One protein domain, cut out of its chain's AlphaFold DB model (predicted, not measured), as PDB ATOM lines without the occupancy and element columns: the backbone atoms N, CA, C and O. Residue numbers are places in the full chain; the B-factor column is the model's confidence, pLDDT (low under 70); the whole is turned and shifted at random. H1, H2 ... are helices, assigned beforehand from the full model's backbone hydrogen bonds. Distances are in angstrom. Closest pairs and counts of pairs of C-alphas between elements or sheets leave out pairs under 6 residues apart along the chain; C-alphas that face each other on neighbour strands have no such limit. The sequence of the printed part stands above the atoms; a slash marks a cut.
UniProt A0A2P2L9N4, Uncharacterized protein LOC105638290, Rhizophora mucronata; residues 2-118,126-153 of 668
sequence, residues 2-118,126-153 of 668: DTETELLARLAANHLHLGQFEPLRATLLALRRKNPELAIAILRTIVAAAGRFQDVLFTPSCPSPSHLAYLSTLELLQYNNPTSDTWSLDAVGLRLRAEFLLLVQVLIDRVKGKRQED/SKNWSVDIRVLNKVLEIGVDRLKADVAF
ATOM      1  N   ASP A   2      36.077 -51.334  46.607       79.69
ATOM      2  CA  ASP A   2      36.362 -51.933  45.297       79.69
ATOM      3  C   ASP A   2      37.511 -51.166  44.603       79.69
ATOM      4  O   ASP A   2      37.595 -49.943  44.744       79.69
ATOM      5  N   THR A   3      38.398 -51.855  43.876       82.75
ATOM      6  CA  THR A   3      39.592 -51.247  43.247       82.75
ATOM      7  C   THR A   3      39.210 -50.174  42.227       82.75
ATOM      8  O   THR A   3      39.879 -49.150  42.112       82.75
ATOM      9  N   GLU A   4      38.082 -50.360  41.541       85.31
ATOM     10  CA  GLU A   4      37.508 -49.388  40.609       85.31
ATOM     11  C   GLU A   4      37.027 -48.112  41.328       85.31
ATOM     12  O   GLU A   4      37.240 -47.004  40.841       85.31
ATOM     13  N   THR A   5      36.449 -48.242  42.530       87.62
ATOM     14  CA  THR A   5      35.999 -47.094  43.345       87.62
ATOM     15  C   THR A   5      37.187 -46.265  43.835       87.62
ATOM     16  O   THR A   5      37.135 -45.037  43.826       87.62
ATOM     17  N   GLU A   6      38.284 -46.923  44.221       87.38
ATOM     18  CA  GLU A   6      39.527 -46.258  44.630       87.38
ATOM     19  C   GLU A   6      40.187 -45.508  43.460       87.38
ATOM     20  O   GLU A   6      40.652 -44.379  43.629       87.38
ATOM     21  N   LEU A   7      40.181 -46.098  42.259       89.31
ATOM     22  CA  LEU A   7      40.673 -45.443  41.043       89.31
ATOM     23  C   LEU A   7      39.834 -44.213  40.675       89.31
ATOM     24  O   LEU A   7      40.406 -43.164  40.383       89.31
ATOM     25  N   LEU A   8      38.502 -44.311  40.736       90.19
ATOM     26  CA  LEU A   8      37.605 -43.180  40.477       90.19
ATOM     27  C   LEU A   8      37.782 -42.054  41.505       90.19
ATOM     28  O   LEU A   8      37.813 -40.887  41.126       90.19
ATOM     29  N   ALA A   9      37.963 -42.381  42.788       88.69
ATOM     30  CA  ALA A   9      38.229 -41.382  43.824       88.69
ATOM     31  C   ALA A   9      39.571 -40.657  43.603       88.69
ATOM     32  O   ALA A   9      39.641 -39.432  43.717       88.69
ATOM     33  N   ARG A  10      40.628 -41.388  43.220       89.94
ATOM     34  CA  ARG A  10      41.926 -40.793  42.846       89.94
ATOM     35  C   ARG A  10      41.820 -39.914  41.604       89.94
ATOM     36  O   ARG A  10      42.405 -38.837  41.567       89.94
ATOM     37  N   LEU A  11      41.064 -40.355  40.601       92.56
ATOM     38  CA  LEU A  11      40.841 -39.590  39.379       92.56
ATOM     39  C   LEU A  11      40.079 -38.287  39.667       92.56
ATOM     40  O   LEU A  11      40.457 -37.236  39.154       92.56
ATOM     41  N   ALA A  12      39.072 -38.331  40.547       90.50
ATOM     42  CA  ALA A  12      38.357 -37.143  41.003       90.50
ATOM     43  C   ALA A  12      39.301 -36.159  41.715       90.50
ATOM     44  O   ALA A  12      39.316 -34.979  41.377       90.50
ATOM     45  N   ALA A  13      40.153 -36.639  42.627       88.88
ATOM     46  CA  ALA A  13      41.149 -35.796  43.293       88.88
ATOM     47  C   ALA A  13      42.140 -35.151  42.303       88.88
ATOM     48  O   ALA A  13      42.454 -33.970  42.434       88.88
ATOM     49  N   ASN A  14      42.578 -35.885  41.272       90.25
ATOM     50  CA  ASN A  14      43.455 -35.345  40.229       90.25
ATOM     51  C   ASN A  14      42.770 -34.239  39.414       90.25
ATOM     52  O   ASN A  14      43.361 -33.184  39.200       90.25
ATOM     53  N   HIS A  15      41.524 -34.444  38.972       90.06
ATOM     54  CA  HIS A  15      40.790 -33.416  38.226       90.06
ATOM     55  C   HIS A  15      40.445 -32.196  39.087       90.06
ATOM     56  O   HIS A  15      40.470 -31.077  38.577       90.06
ATOM     57  N   LEU A  16      40.196 -32.392  40.386       89.00
ATOM     58  CA  LEU A  16      40.041 -31.312  41.359       89.00
ATOM     59  C   LEU A  16      41.335 -30.496  41.497       89.00
ATOM     60  O   LEU A  16      41.294 -29.276  41.398       89.00
ATOM     61  N   HIS A  17      42.483 -31.161  41.656       87.06
ATOM     62  CA  HIS A  17      43.797 -30.512  41.744       87.06
ATOM     63  C   HIS A  17      44.150 -29.729  40.470       87.06
ATOM     64  O   HIS A  17      44.710 -28.639  40.540       87.06
ATOM     65  N   LEU A  18      43.766 -30.247  39.300       87.31
ATOM     66  CA  LEU A  18      43.942 -29.573  38.012       87.31
ATOM     67  C   LEU A  18      42.876 -28.501  37.718       87.31
ATOM     68  O   LEU A  18      42.892 -27.951  36.620       87.31
ATOM     69  N   GLY A  19      41.919 -28.255  38.621       82.75
ATOM     70  CA  GLY A  19      40.841 -27.279  38.425       82.75
ATOM     71  C   GLY A  19      39.936 -27.571  37.220       82.75
ATOM     72  O   GLY A  19      39.379 -26.647  36.629       82.75
ATOM     73  N   GLN A  20      39.807 -28.838  36.817       88.62
ATOM     74  CA  GLN A  20      39.030 -29.276  35.654       88.62
ATOM     75  C   GLN A  20      37.642 -29.764  36.082       88.62
ATOM     76  O   GLN A  20      37.448 -30.951  36.359       88.62
ATOM     77  N   PHE A  21      36.662 -28.857  36.116       89.88
ATOM     78  CA  PHE A  21      35.342 -29.185  36.660       89.88
ATOM     79  C   PHE A  21      34.563 -30.231  35.844       89.88
ATOM     80  O   PHE A  21      34.072 -31.191  36.423       89.88
ATOM     81  N   GLU A  22      34.469 -30.121  34.514       91.50
ATOM     82  CA  GLU A  22      33.682 -31.086  33.718       91.50
ATOM     83  C   GLU A  22      34.223 -32.534  33.795       91.50
ATOM     84  O   GLU A  22      33.436 -33.461  34.014       91.50
ATOM     85  N   PRO A  23      35.548 -32.783  33.713       91.38
ATOM     86  CA  PRO A  23      36.114 -34.108  33.988       91.38
ATOM     87  C   PRO A  23      35.889 -34.597  35.427       91.38
ATOM     88  O   PRO A  23      35.593 -35.778  35.643       91.38
ATOM     89  N   LEU A  24      35.984 -33.699  36.416       91.12
ATOM     90  CA  LEU A  24      35.651 -34.005  37.809       91.12
ATOM     91  C   LEU A  24      34.185 -34.444  37.927       91.12
ATOM     92  O   LEU A  24      33.905 -35.505  38.480       91.12
ATOM     93  N   ARG A  25      33.258 -33.683  37.342       91.75
ATOM     94  CA  ARG A  25      31.822 -33.972  37.309       91.75
ATOM     95  C   ARG A  25      31.533 -35.323  36.661       91.75
ATOM     96  O   ARG A  25      30.815 -36.135  37.240       91.75
ATOM     97  N   ALA A  26      32.133 -35.616  35.507       92.38
ATOM     98  CA  ALA A  26      31.986 -36.912  34.843       92.38
ATOM     99  C   ALA A  26      32.458 -38.075  35.737       92.38
ATOM    100  O   ALA A  26      31.782 -39.104  35.839       92.38
ATOM    101  N   THR A  27      33.579 -37.888  36.436       92.25
ATOM    102  CA  THR A  27      34.119 -38.874  37.382       92.25
ATOM    103  C   THR A  27      33.203 -39.055  38.593       92.25
ATOM    104  O   THR A  27      32.947 -40.187  39.001       92.25
ATOM    105  N   LEU A  28      32.638 -37.970  39.129       91.56
ATOM    106  CA  LEU A  28      31.674 -38.006  40.232       91.56
ATOM    107  C   LEU A  28      30.354 -38.677  39.832       91.56
ATOM    108  O   LEU A  28      29.802 -39.438  40.621       91.56
ATOM    109  N   LEU A  29      29.869 -38.481  38.603       90.94
ATOM    110  CA  LEU A  29      28.689 -39.180  38.079       90.94
ATOM    111  C   LEU A  29      28.941 -40.683  37.885       90.94
ATOM    112  O   LEU A  29      28.047 -41.498  38.132       90.94
ATOM    113  N   ALA A  30      30.151 -41.072  37.470       91.00
ATOM    114  CA  ALA A  30      30.554 -42.475  37.423       91.00
ATOM    115  C   ALA A  30      30.647 -43.074  38.837       91.00
ATOM    116  O   ALA A  30      30.120 -44.162  39.084       91.00
ATOM    117  N   LEU A  31      31.235 -42.329  39.779       89.06
ATOM    118  CA  LEU A  31      31.347 -42.715  41.183       89.06
ATOM    119  C   LEU A  31      29.971 -42.851  41.843       89.06
ATOM    120  O   LEU A  31      29.735 -43.838  42.529       89.06
ATOM    121  N   ARG A  32      29.025 -41.954  41.547       88.44
ATOM    122  CA  ARG A  32      27.633 -41.995  42.030       88.44
ATOM    123  C   ARG A  32      26.945 -43.330  41.756       88.44
ATOM    124  O   ARG A  32      26.189 -43.805  42.596       88.44
ATOM    125  N   ARG A  33      27.194 -43.942  40.592       87.81
ATOM    126  CA  ARG A  33      26.596 -45.237  40.211       87.81
ATOM    127  C   ARG A  33      27.156 -46.416  41.011       87.81
ATOM    128  O   ARG A  33      26.497 -47.447  41.091       87.81
ATOM    129  N   LYS A  34      28.372 -46.284  41.549       87.50
ATOM    130  CA  LYS A  34      29.114 -47.352  42.240       87.50
ATOM    131  C   LYS A  34      29.081 -47.183  43.760       87.50
ATOM    132  O   LYS A  34      28.829 -48.143  44.477       87.50
ATOM    133  N   ASN A  35      29.330 -45.967  44.237       87.94
ATOM    134  CA  ASN A  35      29.325 -45.580  45.640       87.94
ATOM    135  C   ASN A  35      28.779 -44.141  45.789       87.94
ATOM    136  O   ASN A  35      29.554 -43.179  45.734       87.94
ATOM    137  N   PRO A  36      27.451 -43.977  45.954       86.12
ATOM    138  CA  PRO A  36      26.826 -42.660  46.063       86.12
ATOM    139  C   PRO A  36      27.266 -41.901  47.319       86.12
ATOM    140  O   PRO A  36      27.480 -40.696  47.236       86.12
ATOM    141  N   GLU A  37      27.483 -42.593  48.441       86.62
ATOM    142  CA  GLU A  37      27.911 -41.982  49.708       86.62
ATOM    143  C   GLU A  37      29.274 -41.296  49.579       86.62
ATOM    144  O   GLU A  37      29.459 -40.166  50.027       86.62
ATOM    145  N   LEU A  38      30.230 -41.942  48.900       87.88
ATOM    146  CA  LEU A  38      31.552 -41.358  48.676       87.88
ATOM    147  C   LEU A  38      31.494 -40.147  47.733       87.88
ATOM    148  O   LEU A  38      32.183 -39.158  47.967       87.88
ATOM    149  N   ALA A  39      30.663 -40.200  46.687       89.19
ATOM    150  CA  ALA A  39      30.481 -39.074  45.770       89.19
ATOM    151  C   ALA A  39      29.845 -37.858  46.473       89.19
ATOM    152  O   ALA A  39      30.314 -36.733  46.293       89.19
ATOM    153  N   ILE A  40      28.835 -38.090  47.321       88.44
ATOM    154  CA  ILE A  40      28.216 -37.057  48.162       88.44
ATOM    155  C   ILE A  40      29.239 -36.493  49.151       88.44
ATOM    156  O   ILE A  40      29.353 -35.277  49.268       88.44
ATOM    157  N   ALA A  41      30.014 -37.340  49.834       88.00
ATOM    158  CA  ALA A  41      31.017 -36.894  50.799       88.00
ATOM    159  C   ALA A  41      32.083 -35.990  50.157       88.00
ATOM    160  O   ALA A  41      32.445 -34.962  50.733       88.00
ATOM    161  N   ILE A  42      32.543 -36.322  48.943       89.25
ATOM    162  CA  ILE A  42      33.474 -35.475  48.182       89.25
ATOM    163  C   ILE A  42      32.835 -34.113  47.881       89.25
ATOM    164  O   ILE A  42      33.434 -33.082  48.184       89.25
ATOM    165  N   LEU A  43      31.608 -34.089  47.350       89.81
ATOM    166  CA  LEU A  43      30.894 -32.842  47.047       89.81
ATOM    167  C   LEU A  43      30.647 -31.993  48.300       89.81
ATOM    168  O   LEU A  43      30.924 -30.797  48.291       89.81
ATOM    169  N   ARG A  44      30.204 -32.606  49.404       89.25
ATOM    170  CA  ARG A  44      30.009 -31.930  50.695       89.25
ATOM    171  C   ARG A  44      31.302 -31.321  51.217       89.25
ATOM    172  O   ARG A  44      31.282 -30.195  51.695       89.25
ATOM    173  N   THR A  45      32.422 -32.025  51.069       89.00
ATOM    174  CA  THR A  45      33.741 -31.518  51.473       89.00
ATOM    175  C   THR A  45      34.143 -30.301  50.640       89.00
ATOM    176  O   THR A  45      34.617 -29.312  51.192       89.00
ATOM    177  N   ILE A  46      33.914 -30.339  49.322       89.81
ATOM    178  CA  ILE A  46      34.205 -29.208  48.429       89.81
ATOM    179  C   ILE A  46      33.355 -27.988  48.787       89.81
ATOM    180  O   ILE A  46      33.891 -26.885  48.900       89.81
ATOM    181  N   VAL A  47      32.055 -28.183  49.008       89.88
ATOM    182  CA  VAL A  47      31.128 -27.102  49.362       89.88
ATOM    183  C   VAL A  47      31.434 -26.544  50.756       89.88
ATOM    184  O   VAL A  47      31.576 -25.336  50.892       89.88
ATOM    185  N   ALA A  48      31.644 -27.389  51.771       87.88
ATOM    186  CA  ALA A  48      31.957 -26.953  53.138       87.88
ATOM    187  C   ALA A  48      33.296 -26.207  53.250       87.88
ATOM    188  O   ALA A  48      33.456 -25.350  54.117       87.88
ATOM    189  N   ALA A  49      34.251 -26.508  52.365       87.88
ATOM    190  CA  ALA A  49      35.507 -25.773  52.246       87.88
ATOM    191  C   ALA A  49      35.391 -24.505  51.376       87.88
ATOM    192  O   ALA A  49      36.402 -23.852  51.126       87.88
ATOM    193  N   ALA A  50      34.202 -24.166  50.863       87.06
ATOM    194  CA  ALA A  50      33.989 -23.097  49.884       87.06
ATOM    195  C   ALA A  50      34.927 -23.195  48.660       87.06
ATOM    196  O   ALA A  50      35.392 -22.189  48.126       87.06
ATOM    197  N   GLY A  51      35.254 -24.425  48.240       85.50
ATOM    198  CA  GLY A  51      36.197 -24.695  47.150       85.50
ATOM    199  C   GLY A  51      37.657 -24.339  47.461       85.50
ATOM    200  O   GLY A  51      38.499 -24.398  46.564       85.50
ATOM    201  N   ARG A  52      37.986 -23.967  48.707       86.88
ATOM    202  CA  ARG A  52      39.333 -23.563  49.129       86.88
ATOM    203  C   ARG A  52      40.158 -24.780  49.526       86.88
ATOM    204  O   ARG A  52      40.165 -25.203  50.680       86.88
ATOM    205  N   PHE A  53      40.893 -25.317  48.561       84.44
ATOM    206  CA  PHE A  53      41.881 -26.369  48.781       84.44
ATOM    207  C   PHE A  53      43.289 -25.851  48.508       84.44
ATOM    208  O   PHE A  53      43.496 -24.992  47.650       84.44
ATOM    209  N   GLN A  54      44.260 -26.387  49.245       75.00
ATOM    210  CA  GLN A  54      45.670 -26.134  48.970       75.00
ATOM    211  C   GLN A  54      46.047 -26.781  47.628       75.00
ATOM    212  O   GLN A  54      45.557 -27.858  47.287       75.00
ATOM    213  N   ASP A  55      46.890 -26.089  46.863       77.56
ATOM    214  CA  ASP A  55      47.485 -26.558  45.607       77.56
ATOM    215  C   ASP A  55      46.525 -26.808  44.424       77.56
ATOM    216  O   ASP A  55      46.901 -27.490  43.478       77.56
ATOM    217  N   VAL A  56      45.308 -26.253  44.405       82.88
ATOM    218  CA  VAL A  56      44.445 -26.322  43.206       82.88
ATOM    219  C   VAL A  56      44.914 -25.332  42.139       82.88
ATOM    220  O   VAL A  56      44.982 -24.123  42.369       82.88
ATOM    221  N   LEU A  57      45.183 -25.843  40.938       81.25
ATOM    222  CA  LEU A  57      45.460 -25.040  39.752       81.25
ATOM    223  C   LEU A  57      44.131 -24.566  39.159       81.25
ATOM    224  O   LEU A  57      43.494 -25.289  38.401       81.25
ATOM    225  N   PHE A  58      43.683 -23.362  39.518       82.75
ATOM    226  CA  PHE A  58      42.482 -22.775  38.916       82.75
ATOM    227  C   PHE A  58      42.698 -22.539  37.413       82.75
ATOM    228  O   PHE A  58      43.714 -21.987  36.989       82.75
ATOM    229  N   THR A  59      41.743 -22.997  36.603       79.06
ATOM    230  CA  THR A  59      41.805 -22.962  35.132       79.06
ATOM    231  C   THR A  59      40.693 -22.077  34.572       79.06
ATOM    232  O   THR A  59      39.755 -21.757  35.297       79.06
ATOM    233  N   PRO A  60      40.704 -21.722  33.274       77.62
ATOM    234  CA  PRO A  60      39.592 -20.980  32.675       77.62
ATOM    235  C   PRO A  60      38.226 -21.670  32.828       77.62
ATOM    236  O   PRO A  60      37.202 -20.997  32.860       77.62
ATOM    237  N   SER A  61      38.197 -23.002  32.950       75.38
ATOM    238  CA  SER A  61      36.967 -23.772  33.182       75.38
ATOM    239  C   SER A  61      36.440 -23.670  34.616       75.38
ATOM    240  O   SER A  61      35.280 -23.981  34.856       75.38
ATOM    241  N   CYS A  62      37.280 -23.273  35.572       84.19
ATOM    242  CA  CYS A  62      36.916 -23.040  36.963       84.19
ATOM    243  C   CYS A  62      37.894 -22.007  37.553       84.19
ATOM    244  O   CYS A  62      38.924 -22.393  38.115       84.19
ATOM    245  N   PRO A  63      37.622 -20.701  37.375       85.19
ATOM    246  CA  PRO A  63      38.611 -19.644  37.592       85.19
ATOM    247  C   PRO A  63      38.852 -19.307  39.066       85.19
ATOM    248  O   PRO A  63      39.861 -18.683  39.384       85.19
ATOM    249  N   SER A  64      37.951 -19.698  39.972       89.38
ATOM    250  CA  SER A  64      38.037 -19.322  41.384       89.38
ATOM    251  C   SER A  64      37.466 -20.389  42.332       89.38
ATOM    252  O   SER A  64      36.646 -21.216  41.912       89.38
ATOM    253  N   PRO A  65      37.856 -20.367  43.625       90.06
ATOM    254  CA  PRO A  65      37.290 -21.245  44.652       90.06
ATOM    255  C   PRO A  65      35.764 -21.130  44.764       90.06
ATOM    256  O   PRO A  65      35.073 -22.146  44.818       90.06
ATOM    257  N   SER A  66      35.220 -19.908  44.723       92.00
ATOM    258  CA  SER A  66      33.771 -19.673  44.793       92.00
ATOM    259  C   SER A  66      33.027 -20.277  43.601       92.00
ATOM    260  O   SER A  66      31.935 -20.817  43.763       92.00
ATOM    261  N   HIS A  67      33.635 -20.259  42.409       91.06
ATOM    262  CA  HIS A  67      33.080 -20.909  41.221       91.06
ATOM    263  C   HIS A  67      33.034 -22.434  41.395       91.06
ATOM    264  O   HIS A  67      32.004 -23.058  41.135       91.06
ATOM    265  N   LEU A  68      34.114 -23.032  41.911       92.00
ATOM    266  CA  LEU A  68      34.164 -24.459  42.231       92.00
ATOM    267  C   LEU A  68      33.094 -24.844  43.260       92.00
ATOM    268  O   LEU A  68      32.413 -25.859  43.091       92.00
ATOM    269  N   ALA A  69      32.936 -24.036  44.311       92.19
ATOM    270  CA  ALA A  69      31.935 -24.244  45.351       92.19
ATOM    271  C   ALA A  69      30.511 -24.187  44.787       92.19
ATOM    272  O   ALA A  69      29.702 -25.069  45.076       92.19
ATOM    273  N   TYR A  70      30.216 -23.196  43.942       93.75
ATOM    274  CA  TYR A  70      28.905 -23.039  43.320       93.75
ATOM    275  C   TYR A  70      28.557 -24.210  42.394       93.75
ATOM    276  O   TYR A  70      27.521 -24.848  42.577       93.75
ATOM    277  N   LEU A  71      29.445 -24.574  41.462       92.81
ATOM    278  CA  LEU A  71      29.199 -25.701  40.555       92.81
ATOM    279  C   LEU A  71      29.070 -27.033  41.311       92.81
ATOM    280  O   LEU A  71      28.196 -27.845  41.006       92.81
ATOM    281  N   SER A  72      29.892 -27.240  42.344       92.00
ATOM    282  CA  SER A  72      29.792 -28.427  43.204       92.00
ATOM    283  C   SER A  72      28.491 -28.445  44.008       92.00
ATOM    284  O   SER A  72      27.920 -29.512  44.218       92.00
ATOM    285  N   THR A  73      27.979 -27.276  44.406       92.50
ATOM    286  CA  THR A  73      26.670 -27.149  45.060       92.50
ATOM    287  C   THR A  73      25.550 -27.559  44.107       92.50
ATOM    288  O   THR A  73      24.706 -28.365  44.485       92.50
ATOM    289  N   LEU A  74      25.564 -27.097  42.853       92.00
ATOM    290  CA  LEU A  74      24.558 -27.487  41.855       92.00
ATOM    291  C   LEU A  74      24.525 -29.003  41.613       92.00
ATOM    292  O   LEU A  74      23.448 -29.583  41.475       92.00
ATOM    293  N   GLU A  75      25.686 -29.656  41.595       91.38
ATOM    294  CA  GLU A  75      25.773 -31.113  41.464       91.38
ATOM    295  C   GLU A  75      25.335 -31.848  42.737       91.38
ATOM    296  O   GLU A  75      24.662 -32.876  42.652       91.38
ATOM    297  N   LEU A  76      25.648 -31.311  43.922       89.50
ATOM    298  CA  LEU A  76      25.199 -31.862  45.203       89.50
ATOM    299  C   LEU A  76      23.669 -31.853  45.317       89.50
ATOM    300  O   LEU A  76      23.082 -32.838  45.761       89.50
ATOM    301  N   LEU A  77      23.014 -30.785  44.857       89.06
ATOM    302  CA  LEU A  77      21.554 -30.640  44.907       89.06
ATOM    303  C   LEU A  77      20.794 -31.640  44.014       89.06
ATOM    304  O   LEU A  77      19.585 -31.791  44.168       89.06
ATOM    305  N   GLN A  78      21.473 -32.368  43.119       88.12
ATOM    306  CA  GLN A  78      20.874 -33.442  42.309       88.12
ATOM    307  C   GLN A  78      20.779 -34.793  43.046       88.12
ATOM    308  O   GLN A  78      20.327 -35.791  42.464       88.12
ATOM    309  N   TYR A  79      21.266 -34.873  44.286       84.62
ATOM    310  CA  TYR A  79      21.169 -36.058  45.136       84.62
ATOM    311  C   TYR A  79      19.941 -35.992  46.048       84.62
ATOM    312  O   TYR A  79      19.444 -34.920  46.383       84.62
ATOM    313  N   ASN A  80      19.466 -37.160  46.485       73.56
ATOM    314  CA  ASN A  80      18.423 -37.237  47.504       73.56
ATOM    315  C   ASN A  80      19.037 -36.840  48.858       73.56
ATOM    316  O   ASN A  80      20.080 -37.378  49.222       73.56
ATOM    317  N   ASN A  81      18.394 -35.930  49.595       71.12
ATOM    318  CA  ASN A  81      18.842 -35.425  50.905       71.12
ATOM    319  C   ASN A  81      20.249 -34.768  50.899       71.12
ATOM    320  O   ASN A  81      21.138 -35.189  51.644       71.12
ATOM    321  N   PRO A  82      20.469 -33.706  50.099       69.50
ATOM    322  CA  PRO A  82      21.794 -33.107  49.892       69.50
ATOM    323  C   PRO A  82      22.425 -32.546  51.178       69.50
ATOM    324  O   PRO A  82      23.633 -32.690  51.382       69.50
ATOM    325  N   THR A  83      21.611 -31.973  52.066       72.38
ATOM    326  CA  THR A  83      22.050 -31.274  53.284       72.38
ATOM    327  C   THR A  83      22.000 -32.119  54.561       72.38
ATOM    328  O   THR A  83      22.648 -31.751  55.540       72.38
ATOM    329  N   SER A  84      21.306 -33.270  54.540       65.75
ATOM    330  CA  SER A  84      21.128 -34.153  55.708       65.75
ATOM    331  C   SER A  84      22.465 -34.468  56.383       65.75
ATOM    332  O   SER A  84      23.428 -34.843  55.711       65.75
ATOM    333  N   ASP A  85      22.506 -34.305  57.706       67.00
ATOM    334  CA  ASP A  85      23.639 -34.575  58.607       67.00
ATOM    335  C   ASP A  85      24.837 -33.605  58.531       67.00
ATOM    336  O   ASP A  85      25.732 -33.697  59.367       67.00
ATOM    337  N   THR A  86      24.888 -32.673  57.565       69.50
ATOM    338  CA  THR A  86      26.047 -31.758  57.373       69.50
ATOM    339  C   THR A  86      25.713 -30.283  57.597       69.50
ATOM    340  O   THR A  86      26.521 -29.555  58.177       69.50
ATOM    341  N   TRP A  87      24.530 -29.849  57.158       79.75
ATOM    342  CA  TRP A  87      24.022 -28.498  57.384       79.75
ATOM    343  C   TRP A  87      22.583 -28.562  57.885       79.75
ATOM    344  O   TRP A  87      21.781 -29.335  57.368       79.75
ATOM    345  N   SER A  88      22.219 -27.657  58.790       73.12
ATOM    346  CA  SER A  88      20.837 -27.380  59.186       73.12
ATOM    347  C   SER A  88      20.057 -26.583  58.128       73.12
ATOM    348  O   SER A  88      18.991 -26.052  58.422       73.12
ATOM    349  N   LEU A  89      20.614 -26.434  56.923       75.50
ATOM    350  CA  LEU A  89      20.070 -25.632  55.832       75.50
ATOM    351  C   LEU A  89      19.214 -26.485  54.901       75.50
ATOM    352  O   LEU A  89      19.477 -27.671  54.678       75.50
ATOM    353  N   ASP A  90      18.231 -25.846  54.285       80.06
ATOM    354  CA  ASP A  90      17.514 -26.411  53.158       80.06
ATOM    355  C   ASP A  90      18.341 -26.302  51.859       80.06
ATOM    356  O   ASP A  90      19.378 -25.636  51.772       80.06
ATOM    357  N   ALA A  91      17.882 -26.995  50.816       83.75
ATOM    358  CA  ALA A  91      18.537 -27.001  49.509       83.75
ATOM    359  C   ALA A  91      18.652 -25.592  48.892       83.75
ATOM    360  O   ALA A  91      19.646 -25.284  48.228       83.75
ATOM    361  N   VAL A  92      17.647 -24.735  49.113       85.75
ATOM    362  CA  VAL A  92      17.618 -23.366  48.582       85.75
ATOM    363  C   VAL A  92      18.610 -22.481  49.332       85.75
ATOM    364  O   VAL A  92      19.400 -21.791  48.687       85.75
ATOM    365  N   GLY A  93      18.649 -22.552  50.664       86.31
ATOM    366  CA  GLY A  93      19.602 -21.818  51.491       86.31
ATOM    367  C   GLY A  93      21.056 -22.161  51.171       86.31
ATOM    368  O   GLY A  93      21.885 -21.256  51.064       86.31
ATOM    369  N   LEU A  94      21.376 -23.441  50.930       88.38
ATOM    370  CA  LEU A  94      22.725 -23.842  50.512       88.38
ATOM    371  C   LEU A  94      23.104 -23.240  49.149       88.38
ATOM    372  O   LEU A  94      24.207 -22.712  48.991       88.38
ATOM    373  N   ARG A  95      22.180 -23.272  48.175       92.06
ATOM    374  CA  ARG A  95      22.385 -22.658  46.854       92.06
ATOM    375  C   ARG A  95      22.653 -21.161  46.972       92.06
ATOM    376  O   ARG A  95      23.625 -20.686  46.394       92.06
ATOM    377  N   LEU A  96      21.822 -20.441  47.728       91.75
ATOM    378  CA  LEU A  96      21.934 -18.991  47.885       91.75
ATOM    379  C   LEU A  96      23.261 -18.590  48.545       91.75
ATOM    380  O   LEU A  96      23.893 -17.642  48.091       91.75
ATOM    381  N   ARG A  97      23.731 -19.338  49.555       91.31
ATOM    382  CA  ARG A  97      25.038 -19.093  50.196       91.31
ATOM    383  C   ARG A  97      26.216 -19.329  49.248       91.31
ATOM    384  O   ARG A  97      27.173 -18.559  49.265       91.31
ATOM    385  N   ALA A  98      26.157 -20.362  48.407       92.69
ATOM    386  CA  ALA A  98      27.192 -20.609  47.402       92.69
ATOM    387  C   ALA A  98      27.168 -19.562  46.269       92.69
ATOM    388  O   ALA A  98      28.219 -19.130  45.802       92.69
ATOM    389  N   GLU A  99      25.979 -19.127  45.851       95.06
ATOM    390  CA  GLU A  99      25.791 -18.058  44.865       95.06
ATOM    391  C   GLU A  99      26.293 -16.703  45.385       95.06
ATOM    392  O   GLU A  99      26.987 -15.995  44.662       95.06
ATOM    393  N   PHE A 100      26.044 -16.381  46.659       95.38
ATOM    394  CA  PHE A 100      26.587 -15.189  47.317       95.38
ATOM    395  C   PHE A 100      28.113 -15.105  47.170       95.38
ATOM    396  O   PHE A 100      28.652 -14.083  46.751       95.38
ATOM    397  N   LEU A 101      28.816 -16.209  47.448       94.50
ATOM    398  CA  LEU A 101      30.270 -16.282  47.288       94.50
ATOM    399  C   LEU A 101      30.721 -16.054  45.849       94.50
ATOM    400  O   LEU A 101      31.769 -15.449  45.622       94.50
ATOM    401  N   LEU A 102      29.959 -16.567  44.882       94.56
ATOM    402  CA  LEU A 102      30.246 -16.374  43.468       94.56
ATOM    403  C   LEU A 102      30.080 -14.904  43.071       94.56
ATOM    404  O   LEU A 102      30.979 -14.362  42.436       94.56
ATOM    405  N   LEU A 103      28.989 -14.252  43.478       94.88
ATOM    406  CA  LEU A 103      28.718 -12.843  43.173       94.88
ATOM    407  C   LEU A 103      29.805 -11.921  43.740       94.88
ATOM    408  O   LEU A 103      30.357 -11.094  43.013       94.88
ATOM    409  N   VAL A 104      30.194 -12.120  45.003       94.19
ATOM    410  CA  VAL A 104      31.274 -11.339  45.631       94.19
ATOM    411  C   VAL A 104      32.621 -11.608  44.951       94.19
ATOM    412  O   VAL A 104      33.391 -10.680  44.708       94.19
ATOM    413  N   GLN A 105      32.908 -12.858  44.578       93.12
ATOM    414  CA  GLN A 105      34.134 -13.197  43.854       93.12
ATOM    415  C   GLN A 105      34.179 -12.556  42.459       93.12
ATOM    416  O   GLN A 105      35.227 -12.056  42.059       93.12
ATOM    417  N   VAL A 106      33.050 -12.508  41.745       92.06
ATOM    418  CA  VAL A 106      32.935 -11.810  40.455       92.06
ATOM    419  C   VAL A 106      33.234 -10.321  40.617       92.06
ATOM    420  O   VAL A 106      33.963  -9.770  39.793       92.06
ATOM    421  N   LEU A 107      32.741  -9.674  41.678       92.00
ATOM    422  CA  LEU A 107      33.076  -8.277  41.979       92.00
ATOM    423  C   LEU A 107      34.582  -8.101  42.212       92.00
ATOM    424  O   LEU A 107      35.201  -7.238  41.595       92.00
ATOM    425  N   ILE A 108      35.196  -8.961  43.029       91.06
ATOM    426  CA  ILE A 108      36.643  -8.923  43.298       91.06
ATOM    427  C   ILE A 108      37.452  -9.075  42.003       91.06
ATOM    428  O   ILE A 108      38.426  -8.349  41.795       91.06
ATOM    429  N   ASP A 109      37.072 -10.014  41.139       89.12
ATOM    430  CA  ASP A 109      37.793 -10.294  39.898       89.12
ATOM    431  C   ASP A 109      37.625  -9.160  38.877       89.12
ATOM    432  O   ASP A 109      38.596  -8.793  38.216       89.12
ATOM    433  N   ARG A 110      36.442  -8.537  38.803       87.38
ATOM    434  CA  ARG A 110      36.194  -7.363  37.950       87.38
ATOM    435  C   ARG A 110      36.991  -6.139  38.405       87.38
ATOM    436  O   ARG A 110      37.669  -5.530  37.581       87.38
ATOM    437  N   VAL A 111      37.008  -5.846  39.707       86.06
ATOM    438  CA  VAL A 111      37.814  -4.748  40.278       86.06
ATOM    439  C   VAL A 111      39.313  -4.984  40.042       86.06
ATOM    440  O   VAL A 111      40.054  -4.063  39.699       86.06
ATOM    441  N   LYS A 112      39.786  -6.234  40.150       84.44
ATOM    442  CA  LYS A 112      41.172  -6.594  39.800       84.44
ATOM    443  C   LYS A 112      41.456  -6.483  38.299       84.44
ATOM    444  O   LYS A 112      42.561  -6.084  37.939       84.44
ATOM    445  N   GLY A 113      40.499  -6.844  37.447       77.50
ATOM    446  CA  GLY A 113      40.611  -6.785  35.987       77.50
ATOM    447  C   GLY A 113      40.723  -5.352  35.467       77.50
ATOM    448  O   GLY A 113      41.644  -5.061  34.705       77.50
ATOM    449  N   LYS A 114      39.896  -4.434  35.989       72.69
ATOM    450  CA  LYS A 114      39.948  -2.992  35.677       72.69
ATOM    451  C   LYS A 114      41.357  -2.404  35.890       72.69
ATOM    452  O   LYS A 114      41.817  -1.564  35.128       72.69
ATOM    453  N   ARG A 115      42.133  -2.952  36.839       65.56
ATOM    454  CA  ARG A 115      43.528  -2.544  37.131       65.56
ATOM    455  C   ARG A 115      44.521  -2.912  36.041       65.56
ATOM    456  O   ARG A 115      45.525  -2.222  35.875       65.56
ATOM    457  N   GLN A 116      44.291  -4.026  35.355       60.50
ATOM    458  CA  GLN A 116      45.151  -4.450  34.252       60.50
ATOM    459  C   GLN A 116      44.868  -3.654  32.975       60.50
ATOM    460  O   GLN A 116      45.777  -3.503  32.164       60.50
ATOM    461  N   GLU A 117      43.651  -3.129  32.827       59.66
ATOM    462  CA  GLU A 117      43.218  -2.365  31.655       59.66
ATOM    463  C   GLU A 117      43.540  -0.867  31.769       59.66
ATOM    464  O   GLU A 117      44.048  -0.291  30.807       59.66
ATOM    465  N   ASP A 118      43.347  -0.246  32.941       59.19
ATOM    466  CA  ASP A 118      43.428   1.218  33.066       59.19
ATOM    467  C   ASP A 118      44.849   1.801  33.101       59.19
ATOM    468  O   ASP A 118      44.999   2.999  32.883       59.19
ATOM    469  N   SER A 126      45.035   4.078  43.252       57.81
ATOM    470  CA  SER A 126      45.675   2.827  43.685       57.81
ATOM    471  C   SER A 126      45.436   2.516  45.174       57.81
ATOM    472  O   SER A 126      45.314   1.347  45.561       57.81
ATOM    473  N   LYS A 127      45.338   3.552  46.023       61.03
ATOM    474  CA  LYS A 127      45.031   3.398  47.454       61.03
ATOM    475  C   LYS A 127      43.556   3.068  47.680       61.03
ATOM    476  O   LYS A 127      43.295   2.146  48.450       61.03
ATOM    477  N   ASN A 128      42.629   3.741  46.992       61.91
ATOM    478  CA  ASN A 128      41.193   3.448  47.103       61.91
ATOM    479  C   ASN A 128      40.870   2.009  46.679       61.91
ATOM    480  O   ASN A 128      40.228   1.277  47.425       61.91
ATOM    481  N   TRP A 129      41.438   1.520  45.577       65.12
ATOM    482  CA  TRP A 129      41.128   0.168  45.090       65.12
ATOM    483  C   TRP A 129      41.676  -0.937  45.998       65.12
ATOM    484  O   TRP A 129      41.102  -2.023  46.119       65.12
ATOM    485  N   SER A 130      42.803  -0.670  46.669       75.00
ATOM    486  CA  SER A 130      43.318  -1.563  47.707       75.00
ATOM    487  C   SER A 130      42.377  -1.641  48.911       75.00
ATOM    488  O   SER A 130      42.391  -2.659  49.609       75.00
ATOM    489  N   VAL A 131      41.603  -0.587  49.181       81.94
ATOM    490  CA  VAL A 131      40.574  -0.572  50.223       81.94
ATOM    491  C   VAL A 131      39.344  -1.342  49.745       81.94
ATOM    492  O   VAL A 131      38.918  -2.248  50.458       81.94
ATOM    493  N   ASP A 132      38.868  -1.116  48.520       84.94
ATOM    494  CA  ASP A 132      37.685  -1.798  47.967       84.94
ATOM    495  C   ASP A 132      37.850  -3.319  47.931       84.94
ATOM    496  O   ASP A 132      37.017  -4.075  48.437       84.94
ATOM    497  N   ILE A 133      38.988  -3.795  47.412       86.56
ATOM    498  CA  ILE A 133      39.307  -5.227  47.381       86.56
ATOM    499  C   ILE A 133      39.402  -5.784  48.807       86.56
ATOM    500  O   ILE A 133      38.999  -6.921  49.053       86.56
ATOM    501  N   ARG A 134      39.935  -5.019  49.766       88.56
ATOM    502  CA  ARG A 134      40.019  -5.457  51.166       88.56
ATOM    503  C   ARG A 134      38.625  -5.628  51.771       88.56
ATOM    504  O   ARG A 134      38.396  -6.647  52.415       88.56
ATOM    505  N   VAL A 135      37.715  -4.684  51.538       88.94
ATOM    506  CA  VAL A 135      36.330  -4.742  52.037       88.94
ATOM    507  C   VAL A 135      35.570  -5.898  51.384       88.94
ATOM    508  O   VAL A 135      35.004  -6.727  52.093       88.94
ATOM    509  N   LEU A 136      35.648  -6.056  50.058       90.88
ATOM    510  CA  LEU A 136      35.023  -7.187  49.360       90.88
ATOM    511  C   LEU A 136      35.569  -8.544  49.827       90.88
ATOM    512  O   LEU A 136      34.805  -9.497  49.964       90.88
ATOM    513  N   ASN A 137      36.869  -8.648  50.128       89.44
ATOM    514  CA  ASN A 137      37.426  -9.869  50.716       89.44
ATOM    515  C   ASN A 137      36.866 -10.134  52.119       89.44
ATOM    516  O   ASN A 137      36.558 -11.282  52.413       89.44
ATOM    517  N   LYS A 138      36.680  -9.111  52.970       88.88
ATOM    518  CA  LYS A 138      36.011  -9.298  54.273       88.88
ATOM    519  C   LYS A 138      34.591  -9.847  54.088       88.88
ATOM    520  O   LYS A 138      34.231 -10.821  54.744       88.88
ATOM    521  N   VAL A 139      33.820  -9.290  53.150       90.50
ATOM    522  CA  VAL A 139      32.467  -9.777  52.810       90.50
ATOM    523  C   VAL A 139      32.506 -11.224  52.295       90.50
ATOM    524  O   VAL A 139      31.674 -12.047  52.684       90.50
ATOM    525  N   LEU A 140      33.500 -11.571  51.472       91.00
ATOM    526  CA  LEU A 140      33.708 -12.937  50.994       91.00
ATOM    527  C   LEU A 140      34.005 -13.902  52.152       91.00
ATOM    528  O   LEU A 140      33.429 -14.987  52.194       91.00
ATOM    529  N   GLU A 141      34.868 -13.518  53.098       89.31
ATOM    530  CA  GLU A 141      35.183 -14.336  54.278       89.31
ATOM    531  C   GLU A 141      33.945 -14.603  55.137       89.31
ATOM    532  O   GLU A 141      33.737 -15.744  55.552       89.31
ATOM    533  N   ILE A 142      33.077 -13.603  55.329       87.00
ATOM    534  CA  ILE A 142      31.787 -13.780  56.017       87.00
ATOM    535  C   ILE A 142      30.933 -14.824  55.288       87.00
ATOM    536  O   ILE A 142      30.387 -15.736  55.909       87.00
ATOM    537  N   GLY A 143      30.851 -14.752  53.957       87.94
ATOM    538  CA  GLY A 143      30.143 -15.755  53.160       87.94
ATOM    539  C   GLY A 143      30.724 -17.167  53.304       87.94
ATOM    540  O   GLY A 143      29.974 -18.143  53.336       87.94
ATOM    541  N   VAL A 144      32.053 -17.294  53.407       88.75
ATOM    542  CA  VAL A 144      32.730 -18.596  53.514       88.75
ATOM    543  C   VAL A 144      32.487 -19.212  54.875       88.75
ATOM    544  O   VAL A 144      32.198 -20.403  54.969       88.75
ATOM    545  N   ASP A 145      32.541 -18.395  55.920       84.69
ATOM    546  CA  ASP A 145      32.185 -18.808  57.269       84.69
ATOM    547  C   ASP A 145      30.754 -19.344  57.341       84.69
ATOM    548  O   ASP A 145      30.520 -20.370  57.981       84.69
ATOM    549  N   ARG A 146      29.827 -18.732  56.598       83.00
ATOM    550  CA  ARG A 146      28.424 -19.163  56.509       83.00
ATOM    551  C   ARG A 146      28.217 -20.451  55.717       83.00
ATOM    552  O   ARG A 146      27.175 -21.086  55.871       83.00
ATOM    553  N   LEU A 147      29.157 -20.857  54.867       85.56
ATOM    554  CA  LEU A 147      29.052 -22.094  54.086       85.56
ATOM    555  C   LEU A 147      29.633 -23.321  54.818       85.56
ATOM    556  O   LEU A 147      29.389 -24.457  54.406       85.56
ATOM    557  N   LYS A 148      30.372 -23.125  55.919       83.56
ATOM    558  CA  LYS A 148      30.969 -24.221  56.704       83.56
ATOM    559  C   LYS A 148      29.904 -25.170  57.267       83.56
ATOM    560  O   LYS A 148      28.783 -24.768  57.562       83.56
ATOM    561  N   ALA A 149      30.272 -26.444  57.403       71.50
ATOM    562  CA  ALA A 149      29.414 -27.472  57.993       71.50
ATOM    563  C   ALA A 149      29.197 -27.229  59.496       71.50
ATOM    564  O   ALA A 149      30.121 -26.798  60.191       71.50
ATOM    565  N   ASP A 150      28.026 -27.603  60.016       68.50
ATOM    566  CA  ASP A 150      27.637 -27.338  61.412       68.50
ATOM    567  C   ASP A 150      28.574 -28.008  62.437       68.50
ATOM    568  O   ASP A 150      28.750 -27.523  63.553       68.50
ATOM    569  N   VAL A 151      29.229 -29.109  62.058       57.72
ATOM    570  CA  VAL A 151      30.163 -29.862  62.918       57.72
ATOM    571  C   VAL A 151      31.532 -29.170  63.036       57.72
ATOM    572  O   VAL A 151      32.235 -29.349  64.029       57.72
ATOM    573  N   ALA A 152      31.910 -28.329  62.067       53.00
ATOM    574  CA  ALA A 152      33.172 -27.577  62.076       53.00
ATOM    575  C   ALA A 152      33.127 -26.325  62.980       53.00
ATOM    576  O   ALA A 152      34.130 -25.624  63.123       53.00
ATOM    577  N   PHE A 153      31.977 -26.049  63.605       50.25
ATOM    578  CA  PHE A 153      31.727 -24.862  64.429       50.25
ATOM    579  C   PHE A 153      32.511 -24.857  65.757       50.25
ATOM    580  O   PHE A 153      32.626 -23.822  66.404       50.25
TER     581      PHE A 153
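What this domain is: This is residues 2 to 118 and 126 to 153 of the 668 residues of the protein "Uncharacterized protein LOC105638290" of Rhizophora mucronata (UniProt A0A2P2L9N4). Two long helices, H5 and H6, run side by side in opposite directions and make one end of an elongated body, while three shorter helices, H1, H2 and H3, gather at the other end. H4 sits in the middle and packs on H3 and on H5, and from H1 to H6 each helix folds back along the one before it. The printed part has 145 residues, with seven named helices in the order H1 to H7 and no named strand; the class is all helix. H2, H3 and H4 form an up-and-down bundle, each helix running against the one before it. The whole is compact, with a radius of gyration of the C-alphas of 16.3 A, and the C-alphas span 56 by 31 by 22 A.

Where its parts are: The longest helix by residues is H5, residues 91 to 118, 41.1 A from first to last C-alpha; it runs from C-alpha 91 at (18.537, -27.001, 49.509) to C-alpha 118 at (43.428, 1.218, 33.066). H6, residues 126 to 147, is 31.7 A long. H4, residues 65 to 76, measures 16.1 A, and H3, residues 36 to 48, measures 18.0 A. H2, residues 21 to 34, is 20.0 A long. H1, residues 3 to 17, is 21.2 A long and begins with C-alpha 3 at (39.592, -51.247, 43.247). H7, residues 150 to 153, has four residues and ends with C-alpha 153 at (31.727, -24.862, 64.429).

How they stand to each other: H5 and H6 touch, with the closest C-alphas, those of Leu 101 and Gly 143, 5.9 A apart. They run opposite ways at a shallow tilt of 16 degrees. H4 and H5 form a helical hairpin at a shallow tilt of 28 degrees; H5 touches H4 with residues 94 to 105 alone, and the C-alphas of Ser 66 and Leu 102 come closest, at 5.0 A. H4 and H6 are near each other. H3 and H4 also form a hairpin, with the C-alphas of Val 47 and Ala 69 closest at 5.0 A and a shallow tilt of 32 degrees, only just short of steep. H3 and H6 are close but not clearly touching, with the closest C-alphas, those of Ala 48 and Leu 147, 5.7 A apart. The hairpin of H2 and H3 has a steep tilt of 36 degrees, but only just; residues 28 to 32 of H2 touch residues 38 to 40 of H3, and the C-alphas of Arg 32 and Ala 39 are closest at 5.5 A. H1 and H2 form a hairpin at a shallow tilt of 20 degrees, with the C-alphas of His 15 and Leu 24 closest at 5.2 A. H1 and H3 are near each other, while H1 is apart from H4, H5 and H6. H7 touches no helix. In H1, H3, H4 and H6 every O i to N i+4 pair is within hydrogen-bond range; in H2 it is 8 of 10 and in H5 22 of 24, while H7 is too short for such a pair.

The domain as a whole: The two C-alphas farthest apart, those of Asp 2 and Lys 127, are 56.0 A apart. Residues 119 to 125 are cut out and not printed, and C-alphas 118 and 126 are 11.0 A apart across this cut, between H5 and H6. The links from H3 to H4, 16 residues, and from H4 to H5, 14 residues, are long; those from H1 to H2, H2 to H3 and H6 to H7 are tight. The mean pLDDT of the printed part is 84.4, and 16 residues are under 70: residue 82, residues 84 to 86, 115 to 118, 126 to 129 and 150 to 153.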